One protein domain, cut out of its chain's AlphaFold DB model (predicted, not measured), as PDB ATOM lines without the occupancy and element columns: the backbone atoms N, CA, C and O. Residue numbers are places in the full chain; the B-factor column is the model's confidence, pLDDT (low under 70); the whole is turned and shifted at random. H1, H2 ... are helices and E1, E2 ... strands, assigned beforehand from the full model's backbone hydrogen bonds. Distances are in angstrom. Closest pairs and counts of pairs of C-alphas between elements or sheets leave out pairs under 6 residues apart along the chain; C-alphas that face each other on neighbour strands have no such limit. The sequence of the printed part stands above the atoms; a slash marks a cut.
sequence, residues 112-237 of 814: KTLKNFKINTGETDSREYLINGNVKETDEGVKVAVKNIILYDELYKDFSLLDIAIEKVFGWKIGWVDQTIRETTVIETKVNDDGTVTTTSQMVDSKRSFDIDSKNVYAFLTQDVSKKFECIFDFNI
ATOM      1  N   LYS A 112     128.788 173.073 169.572       94.06
ATOM      2  CA  LYS A 112     128.312 172.155 170.614       94.06
ATOM      3  C   LYS A 112     129.013 172.438 171.930       94.06
ATOM      4  O   LYS A 112     130.227 172.581 171.971       94.06
ATOM      5  N   THR A 113     128.235 172.460 173.006       92.94
ATOM      6  CA  THR A 113     128.717 172.736 174.363       92.94
ATOM      7  C   THR A 113     128.665 171.475 175.218       92.94
ATOM      8  O   THR A 113     127.622 170.821 175.325       92.94
ATOM      9  N   LEU A 114     129.790 171.155 175.847       91.88
ATOM     10  CA  LEU A 114     129.900 170.226 176.961       91.88
ATOM     11  C   LEU A 114     129.423 170.949 178.221       91.88
ATOM     12  O   LEU A 114     129.875 172.059 178.485       91.88
ATOM     13  N   LYS A 115     128.487 170.350 178.960       91.06
ATOM     14  CA  LYS A 115     127.927 170.910 180.198       91.06
ATOM     15  C   LYS A 115     128.035 169.894 181.320       91.06
ATOM     16  O   LYS A 115     127.674 168.740 181.075       91.06
ATOM     17  N   ASN A 116     128.463 170.329 182.504       89.25
ATOM     18  CA  ASN A 116     128.727 169.481 183.672       89.25
ATOM     19  C   ASN A 116     129.513 168.223 183.273       89.25
ATOM     20  O   ASN A 116     129.118 167.088 183.544       89.25
ATOM     21  N   PHE A 117     130.563 168.430 182.483       90.56
ATOM     22  CA  PHE A 117     131.320 167.375 181.840       90.56
ATOM     23  C   PHE A 117     132.495 166.979 182.727       90.56
ATOM     24  O   PHE A 117     133.545 167.622 182.719       90.56
ATOM     25  N   LYS A 118     132.280 165.908 183.494       87.50
ATOM     26  CA  LYS A 118     133.240 165.355 184.448       87.50
ATOM     27  C   LYS A 118     133.841 164.054 183.935       87.50
ATOM     28  O   LYS A 118     133.114 163.143 183.545       87.50
ATOM     29  N   ILE A 119     135.164 163.974 183.931       81.38
ATOM     30  CA  ILE A 119     135.944 162.807 183.517       81.38
ATOM     31  C   ILE A 119     136.971 162.512 184.605       81.38
ATOM     32  O   ILE A 119     137.763 163.392 184.941       81.38
ATOM     33  N   ASN A 120     137.019 161.275 185.096       73.00
ATOM     34  CA  ASN A 120     138.016 160.781 186.049       73.00
ATOM     35  C   ASN A 120     138.163 161.663 187.303       73.00
ATOM     36  O   ASN A 120     139.265 161.802 187.840       73.00
ATOM     37  N   THR A 121     137.083 162.299 187.760       67.62
ATOM     38  CA  THR A 121     137.109 163.141 188.972       67.62
ATOM     39  C   THR A 121     137.030 162.291 190.241       67.62
ATOM     40  O   THR A 121     137.433 162.725 191.321       67.62
ATOM     41  N   GLY A 122     136.575 161.038 190.115       58.34
ATOM     42  CA  GLY A 122     136.307 160.164 191.252       58.34
ATOM     43  C   GLY A 122     134.914 160.361 191.852       58.34
ATOM     44  O   GLY A 122     134.569 159.643 192.787       58.34
ATOM     45  N   GLU A 123     134.124 161.293 191.319       71.88
ATOM     46  CA  GLU A 123     132.758 161.582 191.755       71.88
ATOM     47  C   GLU A 123     131.739 160.717 191.005       71.88
ATOM     48  O   GLU A 123     131.942 160.333 189.855       71.88
ATOM     49  N   THR A 124     130.600 160.413 191.632       76.44
ATOM     50  CA  THR A 124     129.609 159.485 191.055       76.44
ATOM     51  C   THR A 124     128.887 160.014 189.814       76.44
ATOM     52  O   THR A 124     128.257 159.233 189.104       76.44
ATOM     53  N   ASP A 125     128.929 161.325 189.571       81.62
ATOM     54  CA  ASP A 125     128.420 161.980 188.359       81.62
ATOM     55  C   ASP A 125     129.486 162.104 187.251       81.62
ATOM     56  O   ASP A 125     129.171 162.534 186.140       81.62
ATOM     57  N   SER A 126     130.723 161.673 187.519       80.69
ATOM     58  CA  SER A 126     131.796 161.581 186.530       80.69
ATOM     59  C   SER A 126     131.551 160.443 185.542       80.69
ATOM     60  O   SER A 126     131.011 159.390 185.895       80.69
ATOM     61  N   ARG A 127     131.932 160.632 184.275       88.19
ATOM     62  CA  ARG A 127     131.559 159.721 183.181       88.19
ATOM     63  C   ARG A 127     131.999 158.283 183.412       88.19
ATOM     64  O   ARG A 127     131.236 157.390 183.062       88.19
ATOM     65  N   GLU A 128     133.150 158.034 184.031       84.62
ATOM     66  CA  GLU A 128     133.622 156.683 184.337       84.62
ATOM     67  C   GLU A 128     132.660 155.916 185.260       84.62
ATOM     68  O   GLU A 128     132.514 154.703 185.116       84.62
ATOM     69  N   TYR A 129     131.936 156.608 186.147       83.69
ATOM     70  CA  TYR A 129     130.906 156.010 187.006       83.69
ATOM     71  C   TYR A 129     129.579 155.778 186.283       83.69
ATOM     72  O   TYR A 129     128.775 154.948 186.710       83.69
ATOM     73  N   LEU A 130     129.344 156.493 185.183       91.06
ATOM     74  CA  LEU A 130     128.122 156.382 184.390       91.06
ATOM     75  C   LEU A 130     128.191 155.252 183.347       91.06
ATOM     76  O   LEU A 130     127.159 154.883 182.781       91.06
ATOM     77  N   ILE A 131     129.375 154.676 183.102       89.75
ATOM     78  CA  ILE A 131     129.558 153.547 182.180       89.75
ATOM     79  C   ILE A 131     128.972 152.270 182.794       89.75
ATOM     80  O   ILE A 131     129.326 151.850 183.901       89.75
ATOM     81  N   ASN A 132     128.098 151.605 182.040       89.50
ATOM     82  CA  ASN A 132     127.442 150.384 182.492       89.50
ATOM     83  C   ASN A 132     128.465 149.271 182.784       89.50
ATOM     84  O   ASN A 132     129.293 148.928 181.942       89.50
ATOM     85  N   GLY A 133     128.394 148.691 183.983       85.25
ATOM     86  CA  GLY A 133     129.299 147.626 184.420       85.25
ATOM     87  C   GLY A 133     130.701 148.095 184.823       85.25
ATOM     88  O   GLY A 133     131.532 147.249 185.156       85.25
ATOM     89  N   ASN A 134     130.971 149.406 184.839       82.94
ATOM     90  CA  ASN A 134     132.259 149.951 185.273       82.94
ATOM     91  C   ASN A 134     132.303 150.337 186.758       82.94
ATOM     92  O   ASN A 134     133.334 150.794 187.230       82.94
ATOM     93  N   VAL A 135     131.226 150.150 187.519       78.12
ATOM     94  CA  VAL A 135     131.195 150.462 188.954       78.12
ATOM     95  C   VAL A 135     131.168 149.172 189.760       78.12
ATOM     96  O   VAL A 135     130.324 148.305 189.529       78.12
ATOM     97  N   LYS A 136     132.082 149.055 190.723       71.19
ATOM     98  CA  LYS A 136     132.018 148.049 191.784       71.19
ATOM     99  C   LYS A 136     131.603 148.718 193.078       71.19
ATOM    100  O   LYS A 136     132.100 149.787 193.416       71.19
ATOM    101  N   GLU A 137     130.700 148.065 193.787       60.25
ATOM    102  CA  GLU A 137     130.337 148.430 195.147       60.25
ATOM    103  C   GLU A 137     131.126 147.525 196.090       60.25
ATOM    104  O   GLU A 137     131.156 146.305 195.900       60.25
ATOM    105  N   THR A 138     131.848 148.118 197.037       52.59
ATOM    106  CA  THR A 138     132.536 147.357 198.082       52.59
ATOM    107  C   THR A 138     131.511 146.736 199.034       52.59
ATOM    108  O   THR A 138     130.361 147.173 199.084       52.59
ATOM    109  N   ASP A 139     131.921 145.758 199.848       40.53
ATOM    110  CA  ASP A 139     131.060 145.156 200.888       40.53
ATOM    111  C   ASP A 139     130.524 146.193 201.908       40.53
ATOM    112  O   ASP A 139     129.603 145.913 202.673       40.53
ATOM    113  N   GLU A 140     131.089 147.405 201.897       38.53
ATOM    114  CA  GLU A 140     130.756 148.549 202.748       38.53
ATOM    115  C   GLU A 140     129.861 149.594 202.044       38.53
ATOM    116  O   GLU A 140     129.578 150.646 202.613       38.53
ATOM    117  N   GLY A 141     129.398 149.328 200.816       46.69
ATOM    118  CA  GLY A 141     128.476 150.200 200.074       46.69
ATOM    119  C   GLY A 141     129.135 151.362 199.316       46.69
ATOM    120  O   GLY A 141     128.435 152.224 198.781       46.69
ATOM    121  N   VAL A 142     130.472 151.415 199.248       49.94
ATOM    122  CA  VAL A 142     131.206 152.463 198.518       49.94
ATOM    123  C   VAL A 142     131.313 152.087 197.046       49.94
ATOM    124  O   VAL A 142     131.800 151.010 196.702       49.94
ATOM    125  N   LYS A 143     130.886 152.993 196.165       57.50
ATOM    126  CA  LYS A 143     130.980 152.819 194.713       57.50
ATOM    127  C   LYS A 143     132.329 153.308 194.211       57.50
ATOM    128  O   LYS A 143     132.708 154.439 194.486       57.50
ATOM    129  N   VAL A 144     133.015 152.471 193.439       56.22
ATOM    130  CA  VAL A 144     134.320 152.771 192.843       56.22
ATOM    131  C   VAL A 144     134.306 152.385 191.368       56.22
ATOM    132  O   VAL A 144     133.895 151.275 191.012       56.22
ATOM    133  N   ALA A 145     134.766 153.290 190.507       67.62
ATOM    134  CA  ALA A 145     134.971 152.989 189.097       67.62
ATOM    135  C   ALA A 145     136.142 152.002 188.915       67.62
ATOM    136  O   ALA A 145     137.221 152.171 189.479       67.62
ATOM    137  N   VAL A 146     135.928 150.946 188.131       69.25
ATOM    138  CA  VAL A 146     136.890 149.855 187.905       69.25
ATOM    139  C   VAL A 146     137.958 150.263 186.898       69.25
ATOM    140  O   VAL A 146     139.125 149.909 187.056       69.25
ATOM    141  N   LYS A 147     137.555 150.982 185.851       75.50
ATOM    142  CA  LYS A 147     138.427 151.511 184.803       75.50
ATOM    143  C   LYS A 147     138.240 153.018 184.670       75.50
ATOM    144  O   LYS A 147     137.147 153.532 184.891       75.50
ATOM    145  N   ASN A 148     139.313 153.693 184.271       78.88
ATOM    146  CA  ASN A 148     139.307 155.120 183.960       78.88
ATOM    147  C   ASN A 148     139.083 155.327 182.459       78.88
ATOM    148  O   ASN A 148     139.394 154.443 181.661       78.88
ATOM    149  N   ILE A 149     138.592 156.506 182.091       83.38
ATOM    150  CA  ILE A 149     138.558 156.965 180.701       83.38
ATOM    151  C   ILE A 149     139.974 157.401 180.311       83.38
ATOM    152  O   ILE A 149     140.625 158.148 181.048       83.38
ATOM    153  N   ILE A 150     140.460 156.934 179.166       85.56
ATOM    154  CA  ILE A 150     141.776 157.283 178.611       85.56
ATOM    155  C   ILE A 150     141.601 158.218 177.411       85.56
ATOM    156  O   ILE A 150     140.474 158.448 176.971       85.56
ATOM    157  N   LEU A 151     142.693 158.779 176.875       89.12
ATOM    158  CA  LEU A 151     142.601 159.707 175.738       89.12
ATOM    159  C   LEU A 151     141.829 159.093 174.558       89.12
ATOM    160  O   LEU A 151     140.860 159.679 174.082       89.12
ATOM    161  N   TYR A 152     142.237 157.902 174.116       92.69
ATOM    162  CA  TYR A 152     141.605 157.207 172.999       92.69
ATOM    163  C   TYR A 152     141.696 155.689 173.160       92.69
ATOM    164  O   TYR A 152     142.796 155.134 173.212       92.69
ATOM    165  N   ASP A 153     140.537 155.032 173.202       89.06
ATOM    166  CA  ASP A 153     140.390 153.572 173.193       89.06
ATOM    167  C   ASP A 153     139.679 153.157 171.897       89.06
ATOM    168  O   ASP A 153     138.495 153.431 171.701       89.06
ATOM    169  N   GLU A 154     140.411 152.490 170.998       86.12
ATOM    170  CA  GLU A 154     139.901 152.075 169.681       86.12
ATOM    171  C   GLU A 154     138.777 151.029 169.765       86.12
ATOM    172  O   GLU A 154     137.973 150.899 168.838       86.12
ATOM    173  N   LEU A 155     138.730 150.253 170.852       88.06
ATOM    174  CA  LEU A 155     137.798 149.139 171.017       88.06
ATOM    175  C   LEU A 155     136.558 149.558 171.805       88.06
ATOM    176  O   LEU A 155     135.452 149.111 171.492       88.06
ATOM    177  N   TYR A 156     136.732 150.411 172.815       89.88
ATOM    178  CA  TYR A 156     135.678 150.795 173.746       89.88
ATOM    179  C   TYR A 156     135.485 152.311 173.791       89.88
ATOM    180  O   TYR A 156     136.037 153.008 174.638       89.88
ATOM    181  N   LYS A 157     134.595 152.810 172.929       92.75
ATOM    182  CA  LYS A 157     134.267 154.242 172.822       92.75
ATOM    183  C   LYS A 157     133.805 154.885 174.130       92.75
ATOM    184  O   LYS A 157     134.107 156.045 174.371       92.75
ATOM    185  N   ASP A 158     133.139 154.125 174.997       92.62
ATOM    186  CA  ASP A 158     132.704 154.603 176.315       92.62
ATOM    187  C   ASP A 158     133.885 154.879 177.271       92.62
ATOM    188  O   ASP A 158     133.711 155.585 178.257       92.62
ATOM    189  N   PHE A 159     135.085 154.359 176.980       90.88
ATOM    190  CA  PHE A 159     136.334 154.629 177.707       90.88
ATOM    191  C   PHE A 159     137.282 155.576 176.950       90.88
ATOM    192  O   PHE A 159     138.392 155.829 177.417       90.88
ATOM    193  N   SER A 160     136.848 156.118 175.809       94.44
ATOM    194  CA  SER A 160     137.631 156.984 174.927       94.44
ATOM    195  C   SER A 160     137.198 158.442 175.089       94.44
ATOM    196  O   SER A 160     136.109 158.825 174.658       94.44
ATOM    197  N   LEU A 161     138.045 159.279 175.700       95.31
ATOM    198  CA  LEU A 161     137.753 160.700 175.930       95.31
ATOM    199  C   LEU A 161     137.366 161.418 174.634       95.31
ATOM    200  O   LEU A 161     136.418 162.204 174.632       95.31
ATOM    201  N   LEU A 162     138.081 161.139 173.540       95.69
ATOM    202  CA  LEU A 162     137.827 161.766 172.246       95.69
ATOM    203  C   LEU A 162     136.442 161.413 171.692       95.69
ATOM    204  O   LEU A 162     135.712 162.320 171.296       95.69
ATOM    205  N   ASP A 163     136.047 160.133 171.709       96.00
ATOM    206  CA  ASP A 163     134.714 159.711 171.251       96.00
ATOM    207  C   ASP A 163     133.604 160.315 172.122       96.00
ATOM    208  O   ASP A 163     132.588 160.782 171.602       96.00
ATOM    209  N   ILE A 164     133.813 160.358 173.441       95.75
ATOM    210  CA  ILE A 164     132.865 160.937 174.398       95.75
ATOM    211  C   ILE A 164     132.703 162.448 174.165       95.75
ATOM    212  O   ILE A 164     131.582 162.959 174.206       95.75
ATOM    213  N   ALA A 165     133.796 163.176 173.918       95.50
ATOM    214  CA  ALA A 165     133.772 164.626 173.716       95.50
ATOM    215  C   ALA A 165     133.012 165.024 172.440       95.50
ATOM    216  O   ALA A 165     132.307 166.036 172.430       95.50
ATOM    217  N   ILE A 166     133.111 164.218 171.378       95.56
ATOM    218  CA  ILE A 166     132.447 164.494 170.096       95.56
ATOM    219  C   ILE A 166     131.092 163.797 169.934       95.56
ATOM    220  O   ILE A 166     130.482 163.916 168.875       95.56
ATOM    221  N   GLU A 167     130.566 163.117 170.962       93.25
ATOM    222  CA  GLU A 167     129.331 162.313 170.867       93.25
ATOM    223  C   GLU A 167     128.125 163.106 170.308       93.25
ATOM    224  O   GLU A 167     127.234 162.547 169.668       93.25
ATOM    225  N   LYS A 168     128.093 164.427 170.554       89.94
ATOM    226  CA  LYS A 168     127.021 165.352 170.131       89.94
ATOM    227  C   LYS A 168     127.325 166.073 168.812       89.94
ATOM    228  O   LYS A 168     126.495 166.859 168.342       89.94
ATOM    229  N   VAL A 169     128.503 165.846 168.234       92.31
ATOM    230  CA  VAL A 169     128.994 166.473 167.002       92.31
ATOM    231  C   VAL A 169     128.907 165.446 165.871       92.31
ATOM    232  O   VAL A 169     129.878 164.803 165.482       92.31
ATOM    233  N   PHE A 170     127.695 165.260 165.349       88.69
ATOM    234  CA  PHE A 170     127.452 164.306 164.268       88.69
ATOM    235  C   PHE A 170     128.195 164.704 162.986       88.69
ATOM    236  O   PHE A 170     128.201 165.869 162.604       88.69
ATOM    237  N   GLY A 171     128.769 163.715 162.300       89.12
ATOM    238  CA  GLY A 171     129.494 163.901 161.038       89.12
ATOM    239  C   GLY A 171     131.015 163.910 161.191       89.12
ATOM    240  O   GLY A 171     131.704 163.554 160.237       89.12
ATOM    241  N   TRP A 172     131.527 164.211 162.388       95.00
ATOM    242  CA  TRP A 172     132.948 164.100 162.710       95.00
ATOM    243  C   TRP A 172     133.292 162.718 163.258       95.00
ATOM    244  O   TRP A 172     132.487 162.076 163.934       95.00
ATOM    245  N   LYS A 173     134.504 162.248 162.961       94.88
ATOM    246  CA  LYS A 173     135.045 160.998 163.508       94.88
ATOM    247  C   LYS A 173     136.506 161.157 163.901       94.88
ATOM    248  O   LYS A 173     137.232 161.945 163.295       94.88
ATOM    249  N   ILE A 174     136.939 160.363 164.872       96.00
ATOM    250  CA  ILE A 174     138.353 160.270 165.229       96.00
ATOM    251  C   ILE A 174     139.094 159.516 164.121       96.00
ATOM    252  O   ILE A 174     138.618 158.499 163.609       96.00
ATOM    253  N   GLY A 175     140.207 160.098 163.685       95.00
ATOM    254  CA  GLY A 175     141.121 159.552 162.697       95.00
ATOM    255  C   GLY A 175     142.334 158.935 163.382       95.00
ATOM    256  O   GLY A 175     142.214 157.975 164.141       95.00
ATOM    257  N   TRP A 176     143.509 159.473 163.076       93.94
ATOM    258  CA  TRP A 176     144.773 159.035 163.655       93.94
ATOM    259  C   TRP A 176     144.981 159.606 165.064       93.94
ATOM    260  O   TRP A 176     144.704 160.779 165.290       93.94
ATOM    261  N   VAL A 177     145.503 158.806 165.996       93.69
ATOM    262  CA  VAL A 177     145.917 159.260 167.334       93.69
ATOM    263  C   VAL A 177     147.292 158.679 167.634       93.69
ATOM    264  O   VAL A 177     147.452 157.455 167.665       93.69
ATOM    265  N   ASP A 178     148.278 159.546 167.856       91.00
ATOM    266  CA  ASP A 178     149.649 159.129 168.151       91.00
ATOM    267  C   ASP A 178     149.712 158.197 169.368       91.00
ATOM    268  O   ASP A 178     149.109 158.435 170.416       91.00
ATOM    269  N   GLN A 179     150.487 157.115 169.265       83.38
ATOM    270  CA  GLN A 179     150.640 156.191 170.389       83.38
ATOM    271  C   GLN A 179     151.374 156.836 171.573       83.38
ATOM    272  O   GLN A 179     151.042 156.554 172.720       83.38
ATOM    273  N   THR A 180     152.311 157.743 171.301       80.94
ATOM    274  CA  THR A 180     153.144 158.406 172.314       80.94
ATOM    275  C   THR A 180     152.360 159.307 173.270       80.94
ATOM    276  O   THR A 180     152.849 159.558 174.362       80.94
ATOM    277  N   ILE A 181     151.153 159.755 172.898       82.81
ATOM    278  CA  ILE A 181     150.254 160.546 173.763       82.81
ATOM    279  C   ILE A 181     149.183 159.695 174.454       82.81
ATOM    280  O   ILE A 181     148.584 160.120 175.446       82.81
ATOM    281  N   ARG A 182     148.936 158.478 173.944       79.62
ATOM    282  CA  ARG A 182     148.050 157.497 174.591       79.62
ATOM    283  C   ARG A 182     148.677 156.908 175.843       79.62
ATOM    284  O   ARG A 182     147.947 156.476 176.726       79.62
ATOM    285  N   GLU A 183     149.997 156.944 175.944       75.12
ATOM    286  CA  GLU A 183     150.765 156.461 177.083       75.12
ATOM    287  C   GLU A 183     151.508 157.648 177.720       75.12
ATOM    288  O   GLU A 183     152.114 158.455 177.027       75.12
ATOM    289  N   THR A 184     151.458 157.799 179.044       68.06
ATOM    290  CA  THR A 184     152.307 158.752 179.771       68.06
ATOM    291  C   THR A 184     153.511 158.004 180.329       68.06
ATOM    292  O   THR A 184     153.363 156.951 180.953       68.06
ATOM    293  N   THR A 185     154.700 158.579 180.151       66.12
ATOM    294  CA  THR A 185     155.881 158.154 180.906       66.12
ATOM    295  C   THR A 185     155.794 158.758 182.301       66.12
ATOM    296  O   THR A 185     155.935 159.967 182.456       66.12
ATOM    297  N   VAL A 186     155.568 157.940 183.322       63.78
ATOM    298  CA  VAL A 186     155.743 158.369 184.710       63.78
ATOM    299  C   VAL A 186     157.233 158.337 185.002       63.78
ATOM    300  O   VAL A 186     157.864 157.286 184.878       63.78
ATOM    301  N   ILE A 187     157.789 159.501 185.324       65.56
ATOM    302  CA  ILE A 187     159.194 159.668 185.670       65.56
ATOM    303  C   ILE A 187     159.283 159.817 187.182       65.56
ATOM    304  O   ILE A 187     158.837 160.810 187.742       65.56
ATOM    305  N   GLU A 188     159.894 158.842 187.839       64.94
ATOM    306  CA  GLU A 188     160.210 158.933 189.257       64.94
ATOM    307  C   GLU A 188     161.670 159.345 189.405       64.94
ATOM    308  O   GLU A 188     162.595 158.616 189.026       64.94
ATOM    309  N   THR A 189     161.876 160.541 189.947       67.06
ATOM    310  CA  THR A 189     163.209 161.045 190.262       67.06
ATOM    311  C   THR A 189     163.517 160.760 191.721       67.06
ATOM    312  O   THR A 189     162.820 161.217 192.624       67.06
ATOM    313  N   LYS A 190     164.587 160.006 191.959       74.81
ATOM    314  CA  LYS A 190     165.040 159.645 193.298       74.81
ATOM    315  C   LYS A 190     166.430 160.195 193.554       74.81
ATOM    316  O   LYS A 190     167.381 159.864 192.844       74.81
ATOM    317  N   VAL A 191     166.554 160.969 194.625       70.94
ATOM    318  CA  VAL A 191     167.846 161.320 195.212       70.94
ATOM    319  C   VAL A 191     168.339 160.132 196.037       70.94
ATOM    320  O   VAL A 191     167.691 159.712 196.999       70.94
ATOM    321  N   ASN A 192     169.477 159.569 195.645       74.38
ATOM    322  CA  ASN A 192     170.091 158.420 196.298       74.38
ATOM    323  C   ASN A 192     170.831 158.805 197.578       74.38
ATOM    324  O   ASN A 192     171.121 159.970 197.855       74.38
ATOM    325  N   ASP A 193     171.212 157.775 198.326       69.06
ATOM    326  CA  ASP A 193     171.980 157.888 199.563       69.06
ATOM    327  C   ASP A 193     173.430 158.348 199.352       69.06
ATOM    328  O   ASP A 193     174.196 158.347 200.296       69.06
ATOM    329  N   ASP A 194     173.852 158.725 198.152       70.56
ATOM    330  CA  ASP A 194     175.147 159.370 197.884       70.56
ATOM    331  C   ASP A 194     174.981 160.774 197.273       70.56
ATOM    332  O   ASP A 194     175.963 161.421 196.903       70.56
ATOM    333  N   GLY A 195     173.735 161.258 197.162       65.19
ATOM    334  CA  GLY A 195     173.398 162.534 196.529       65.19
ATOM    335  C   GLY A 195     173.375 162.488 195.005       65.19
ATOM    336  O   GLY A 195     173.154 163.520 194.367       65.19
ATOM    337  N   THR A 196     173.604 161.320 194.400       77.00
ATOM    338  CA  THR A 196     173.308 161.121 192.982       77.00
ATOM    339  C   THR A 196     171.804 161.082 192.759       77.00
ATOM    340  O   THR A 196     171.021 160.825 193.672       77.00
ATOM    341  N   VAL A 197     171.399 161.341 191.522       75.38
ATOM    342  CA  VAL A 197     170.001 161.300 191.112       75.38
ATOM    343  C   VAL A 197     169.835 160.143 190.144       75.38
ATOM    344  O   VAL A 197     170.557 160.049 189.150       75.38
ATOM    345  N   THR A 198     168.901 159.252 190.452       78.62
ATOM    346  CA  THR A 198     168.447 158.203 189.537       78.62
ATOM    347  C   THR A 198     167.032 158.495 189.101       78.62
ATOM    348  O   THR A 198     166.191 158.867 189.916       78.62
ATOM    349  N   THR A 199     166.780 158.264 187.824       74.25
ATOM    350  CA  THR A 199     165.477 158.459 187.211       74.25
ATOM    351  C   THR A 199     164.987 157.115 186.696       74.25
ATOM    352  O   THR A 199     165.676 156.472 185.899       74.25
ATOM    353  N   THR A 200     163.822 156.676 187.159       73.06
ATOM    354  CA  THR A 200     163.122 155.503 186.626       73.06
ATOM    355  C   THR A 200     161.917 155.957 185.822       73.06
ATOM    356  O   THR A 200     161.240 156.906 186.202       73.06
ATOM    357  N   SER A 201     161.659 155.293 184.696       71.69
ATOM    358  CA  SER A 201     160.508 155.582 183.845       71.69
ATOM    359  C   SER A 201     159.623 154.352 183.672       71.69
ATOM    360  O   SER A 201     160.112 153.248 183.420       71.69
ATOM    361  N   GLN A 202     158.311 154.548 183.784       70.81
ATOM    362  CA  GLN A 202     157.302 153.535 183.481       70.81
ATOM    363  C   GLN A 202     156.263 154.106 182.515       70.81
ATOM    364  O   GLN A 202     155.780 155.217 182.709       70.81
ATOM    365  N   MET A 203     155.887 153.329 181.500       69.75
ATOM    366  CA  MET A 203     154.779 153.670 180.604       69.75
ATOM    367  C   MET A 203     153.460 153.195 181.213       69.75
ATOM    368  O   MET A 203     153.333 152.028 181.597       69.75
ATOM    369  N   VAL A 204     152.483 154.090 181.297       72.00
ATOM    370  CA  VAL A 204     151.107 153.791 181.721       72.00
ATOM    371  C   VAL A 204     150.122 154.461 180.773       72.00
ATOM    372  O   VAL A 204     150.460 155.470 180.159       72.00
ATOM    373  N   ASP A 205     148.893 153.952 180.680       73.88
ATOM    374  CA  ASP A 205     147.854 154.614 179.890       73.88
ATOM    375  C   ASP A 205     147.640 156.053 180.380       73.88
ATOM    376  O   ASP A 205     147.460 156.329 181.572       73.88
ATOM    377  N   SER A 206     147.661 156.983 179.434       73.25
ATOM    378  CA  SER A 206     147.505 158.403 179.685       73.25
ATOM    379  C   SER A 206     146.057 158.689 180.073       73.25
ATOM    380  O   SER A 206     145.132 158.619 179.257       73.25
ATOM    381  N   LYS A 207     145.859 159.016 181.350       78.50
ATOM    382  CA  LYS A 207     144.583 159.473 181.903       78.50
ATOM    383  C   LYS A 207     144.745 160.858 182.510       78.50
ATOM    384  O   LYS A 207     145.783 161.175 183.094       78.50
ATOM    385  N   ARG A 208     143.708 161.678 182.385       77.19
ATOM    386  CA  ARG A 208     143.614 163.012 182.987       77.19
ATOM    387  C   ARG A 208     142.205 163.207 183.529       77.19
ATOM    388  O   ARG A 208     141.267 162.564 183.049       77.19
ATOM    389  N   SER A 209     142.077 164.061 184.535       74.25
ATOM    390  CA  SER A 209     140.785 164.482 185.064       74.25
ATOM    391  C   SER A 209     140.328 165.773 184.395       74.25
ATOM    392  O   SER A 209     141.142 166.649 184.083       74.25
ATOM    393  N   PHE A 210     139.026 165.900 184.178       78.56
ATOM    394  CA  PHE A 210     138.395 167.117 183.677       78.56
ATOM    395  C   PHE A 210     137.121 167.364 184.465       78.56
ATOM    396  O   PHE A 210     136.339 166.439 184.654       78.56
ATOM    397  N   ASP A 211     136.926 168.603 184.898       83.44
ATOM    398  CA  ASP A 211     135.676 169.076 185.475       83.44
ATOM    399  C   ASP A 211     135.319 170.374 184.756       83.44
ATOM    400  O   ASP A 211     136.020 171.378 184.887       83.44
ATOM    401  N   ILE A 212     134.340 170.293 183.857       84.06
ATOM    402  CA  ILE A 212     134.000 171.366 182.928       84.06
ATOM    403  C   ILE A 212     132.527 171.726 183.103       84.06
ATOM    404  O   ILE A 212     131.642 171.001 182.641       84.06
ATOM    405  N   ASP A 213     132.264 172.889 183.694       83.94
ATOM    406  CA  ASP A 213     130.902 173.400 183.875       83.94
ATOM    407  C   ASP A 213     130.203 173.640 182.534       83.94
ATOM    408  O   ASP A 213     129.113 173.124 182.274       83.94
ATOM    409  N   SER A 214     130.833 174.423 181.653       90.19
ATOM    410  CA  SER A 214     130.308 174.737 180.326       90.19
ATOM    411  C   SER A 214     131.423 175.182 179.380       90.19
ATOM    412  O   SER A 214     131.996 176.254 179.563       90.19
ATOM    413  N   LYS A 215     131.708 174.402 178.332       89.56
ATOM    414  CA  LYS A 215     132.699 174.765 177.301       89.56
ATOM    415  C   LYS A 215     132.351 174.164 175.946       89.56
ATOM    416  O   LYS A 215     131.768 173.084 175.885       89.56
ATOM    417  N   ASN A 216     132.664 174.854 174.850       93.19
ATOM    418  CA  ASN A 216     132.433 174.281 173.521       93.19
ATOM    419  C   ASN A 216     133.443 173.160 173.203       93.19
ATOM    420  O   ASN A 216     134.550 173.165 173.740       93.19
ATOM    421  N   VAL A 217     133.057 172.192 172.362       95.06
ATOM    422  CA  VAL A 217     133.870 170.988 172.096       95.06
ATOM    423  C   VAL A 217     135.210 171.353 171.459       95.06
ATOM    424  O   VAL A 217     136.232 170.807 171.865       95.06
ATOM    425  N   TYR A 218     135.232 172.299 170.516       93.44
ATOM    426  CA  TYR A 218     136.477 172.745 169.880       93.44
ATOM    427  C   TYR A 218     137.475 173.298 170.907       93.44
ATOM    428  O   TYR A 218     138.624 172.865 170.947       93.44
ATOM    429  N   ALA A 219     137.027 174.211 171.771       90.19
ATOM    430  CA  ALA A 219     137.852 174.818 172.808       90.19
ATOM    431  C   ALA A 219     138.273 173.794 173.868       90.19
ATOM    432  O   ALA A 219     139.417 173.805 174.296       90.19
ATOM    433  N   PHE A 220     137.390 172.872 174.259       92.38
ATOM    434  CA  PHE A 220     137.757 171.790 175.173       92.38
ATOM    435  C   PHE A 220     138.907 170.938 174.619       92.38
ATOM    436  O   PHE A 220     139.892 170.704 175.318       92.38
ATOM    437  N   LEU A 221     138.809 170.514 173.353       93.31
ATOM    438  CA  LEU A 221     139.856 169.728 172.703       93.31
ATOM    439  C   LEU A 221     141.150 170.542 172.567       93.31
ATOM    440  O   LEU A 221     142.186 170.148 173.090       93.31
ATOM    441  N   THR A 222     141.080 171.708 171.930       89.94
ATOM    442  CA  THR A 222     142.270 172.495 171.577       89.94
ATOM    443  C   THR A 222     142.901 173.247 172.751       89.94
ATOM    444  O   THR A 222     144.068 173.596 172.670       89.94
ATOM    445  N   GLN A 223     142.200 173.475 173.866       84.00
ATOM    446  CA  GLN A 223     142.766 174.153 175.043       84.00
ATOM    447  C   GLN A 223     143.043 173.175 176.180       84.00
ATOM    448  O   GLN A 223     144.186 173.014 176.598       84.00
ATOM    449  N   ASP A 224     142.008 172.504 176.694       84.25
ATOM    450  CA  ASP A 224     142.139 171.714 177.921       84.25
ATOM    451  C   ASP A 224     142.809 170.366 177.645       84.25
ATOM    452  O   ASP A 224     143.746 169.977 178.348       84.25
ATOM    453  N   VAL A 225     142.342 169.646 176.618       88.81
ATOM    454  CA  VAL A 225     142.899 168.335 176.258       88.81
ATOM    455  C   VAL A 225     144.299 168.504 175.680       88.81
ATOM    456  O   VAL A 225     145.220 167.851 176.167       88.81
ATOM    457  N   SER A 226     144.489 169.424 174.728       86.00
ATOM    458  CA  SER A 226     145.807 169.750 174.173       86.00
ATOM    459  C   SER A 226     146.836 170.052 175.251       86.00
ATOM    460  O   SER A 226     147.895 169.430 175.247       86.00
ATOM    461  N   LYS A 227     146.520 170.926 176.217       81.62
ATOM    462  CA  LYS A 227     147.456 171.296 177.284       81.62
ATOM    463  C   LYS A 227     147.757 170.140 178.237       81.62
ATOM    464  O   LYS A 227     148.918 169.898 178.541       81.62
ATOM    465  N   LYS A 228     146.745 169.391 178.695       80.00
ATOM    466  CA  LYS A 228     146.962 168.296 179.664       80.00
ATOM    467  C   LYS A 228     147.636 167.056 179.069       80.00
ATOM    468  O   LYS A 228     148.255 166.296 179.817       80.00
ATOM    469  N   PHE A 229     147.459 166.816 177.770       79.31
ATOM    470  CA  PHE A 229     148.035 165.673 177.052       79.31
ATOM    471  C   PHE A 229     149.215 166.046 176.145       79.31
ATOM    472  O   PHE A 229     149.754 165.159 175.492       79.31
ATOM    473  N   GLU A 230     149.601 167.325 176.096       84.44
ATOM    474  CA  GLU A 230     150.665 167.855 175.230       84.44
ATOM    475  C   GLU A 230     150.489 167.437 173.759       84.44
ATOM    476  O   GLU A 230     151.388 166.894 173.110       84.44
ATOM    477  N   CYS A 231     149.286 167.664 173.223       90.06
ATOM    478  CA  CYS A 231     148.897 167.198 171.893       90.06
ATOM    479  C   CYS A 231     148.282 168.293 171.008       90.06
ATOM    480  O   CYS A 231     147.726 169.279 171.494       90.06
ATOM    481  N   ILE A 232     148.372 168.097 169.692       91.81
ATOM    482  CA  ILE A 232     147.845 168.982 168.650       91.81
ATOM    483  C   ILE A 232     146.734 168.267 167.891       91.81
ATOM    484  O   ILE A 232     146.889 167.113 167.486       91.81
ATOM    485  N   PHE A 233     145.625 168.975 167.689       93.00
ATOM    486  CA  PHE A 233     144.502 168.510 166.888       93.00
ATOM    487  C   PHE A 233     144.648 169.008 165.451       93.00
ATOM    488  O   PHE A 233     144.672 170.210 165.210       93.00
ATOM    489  N   ASP A 234     144.724 168.074 164.509       92.62
ATOM    490  CA  ASP A 234     144.722 168.337 163.071       92.62
ATOM    491  C   ASP A 234     143.352 167.957 162.498       92.62
ATOM    492  O   ASP A 234     142.928 166.794 162.536       92.62
ATOM    493  N   PHE A 235     142.632 168.957 161.997       93.75
ATOM    494  CA  PHE A 235     141.281 168.794 161.481       93.75
ATOM    495  C   PHE A 235     141.316 168.627 159.967       93.75
ATOM    496  O   PHE A 235     141.585 169.557 159.212       93.75
ATOM    497  N   ASN A 236     140.970 167.434 159.486       92.56
ATOM    498  CA  ASN A 236     140.808 167.225 158.057       92.56
ATOM    499  C   ASN A 236     139.425 167.705 157.611       92.56
ATOM    500  O   ASN A 236     138.425 166.991 157.730       92.56
ATOM    501  N   ILE A 237     139.393 168.905 157.042       91.94
ATOM    502  CA  ILE A 237     138.171 169.605 156.628       91.94
ATOM    503  C   ILE A 237     137.533 169.040 155.352       91.94
ATOM    504  O   ILE A 237     136.405 169.385 155.010       91.94
TER     505      ILE A 237
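What this domain is: This is residues 112 to 237 of the 814 residues of an uncharacterized protein of Ruminococcus sp. AM42-11 (UniProt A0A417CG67). A small body of mixed pieces sends out two hairpin arms: a long ribbon, E5 and E6, makes the longest axis, and a short hairpin, E2 and E3, points away in another direction, with H1 at its base. In the body, the short helix H2 lies in the middle, among the two-stranded ribbon E1 and E7, the longest helix H4, and strand E4, while E8 runs along the far side of H4. The printed part has 126 residues, with four named helices and eight named strands in the order E1 H1 E2 E3 H2 E4 H3 E5 E6 E7 H4 E8. The three two-stranded sheets, E1 - E7, E2 - E3 and E5 - E6, are antiparallel, and the class is mixed, helices and strands. The whole is loose, with a radius of gyration of the C-alphas of 17.2 A and spans of 58 by 47 by 28 A.

Where its parts are: E1, residues 113 to 119, begins at C-alpha 113 (128.717, 172.736, 174.363) and is 15.3 A long. H1 is residues 127 to 130, E2 residues 135 to 137 and E3 residues 143 to 145. H2, residues 161 to 165, is followed by E4, residues 173 to 177, 11.7 A, and H3, residues 179 to 182. E5, residues 183 to 191, measures 25.4 A and ends at C-alpha 191 (167.846, 161.320, 195.212); E6, residues 197 to 205, measures 25.7 A. E7 is residues 210 to 216, 13.8 A, and H4 residues 217 to 229, 15.9 A. E8, residues 231 to 236, 16.0 A, ends at C-alpha 236 (140.808, 167.225, 158.057).

How they stand to each other: E1 and E7 are antiparallel at 171 degrees, with N 114 and O 215 2.8 A apart. The closest C-alphas of E1 and H1, Ile 119 and Arg 127, are 5.4 A apart. The hairpin E2 and E3 has N 136 and O 144 at 2.9 A; Tyr 129 of H1 and Ala 145 of E3 have C-alphas 5.5 A apart. H2 and H4 are close but not clearly touching, with the C-alphas of Ala 165 and Val 217 at 6.6 A. The closest C-alphas of H2 and E4 are Asp 163 and Ile 174, 7.1 A. The hairpin E5 and E6 has N 186 and O 202 at 2.8 A; E5 and H4 are apart. E7 and H4 are near each other, with 9 pairs of C-alphas within 10 A. The closest C-alphas of H4 and E8 are Ser 226 and Ile 232, 5.9 A; E4 and E8 are near each other and pair with no named strand. In H2 every O i to N i+4 pair is within hydrogen-bond range, in H4 7 of 9; H1 and H3 are too short for one.

The domain as a whole: The farthest C-alphas, Gly 171 and Asp 194, are 58.8 A apart. The printed part has no cut. The link from E3 to H2, residues 146 to 160, is long. The mean pLDDT of the printed part is 81.4; residues under 70 are 121 to 122, 137 to 146, 184 to 189, 193, 195 and 203.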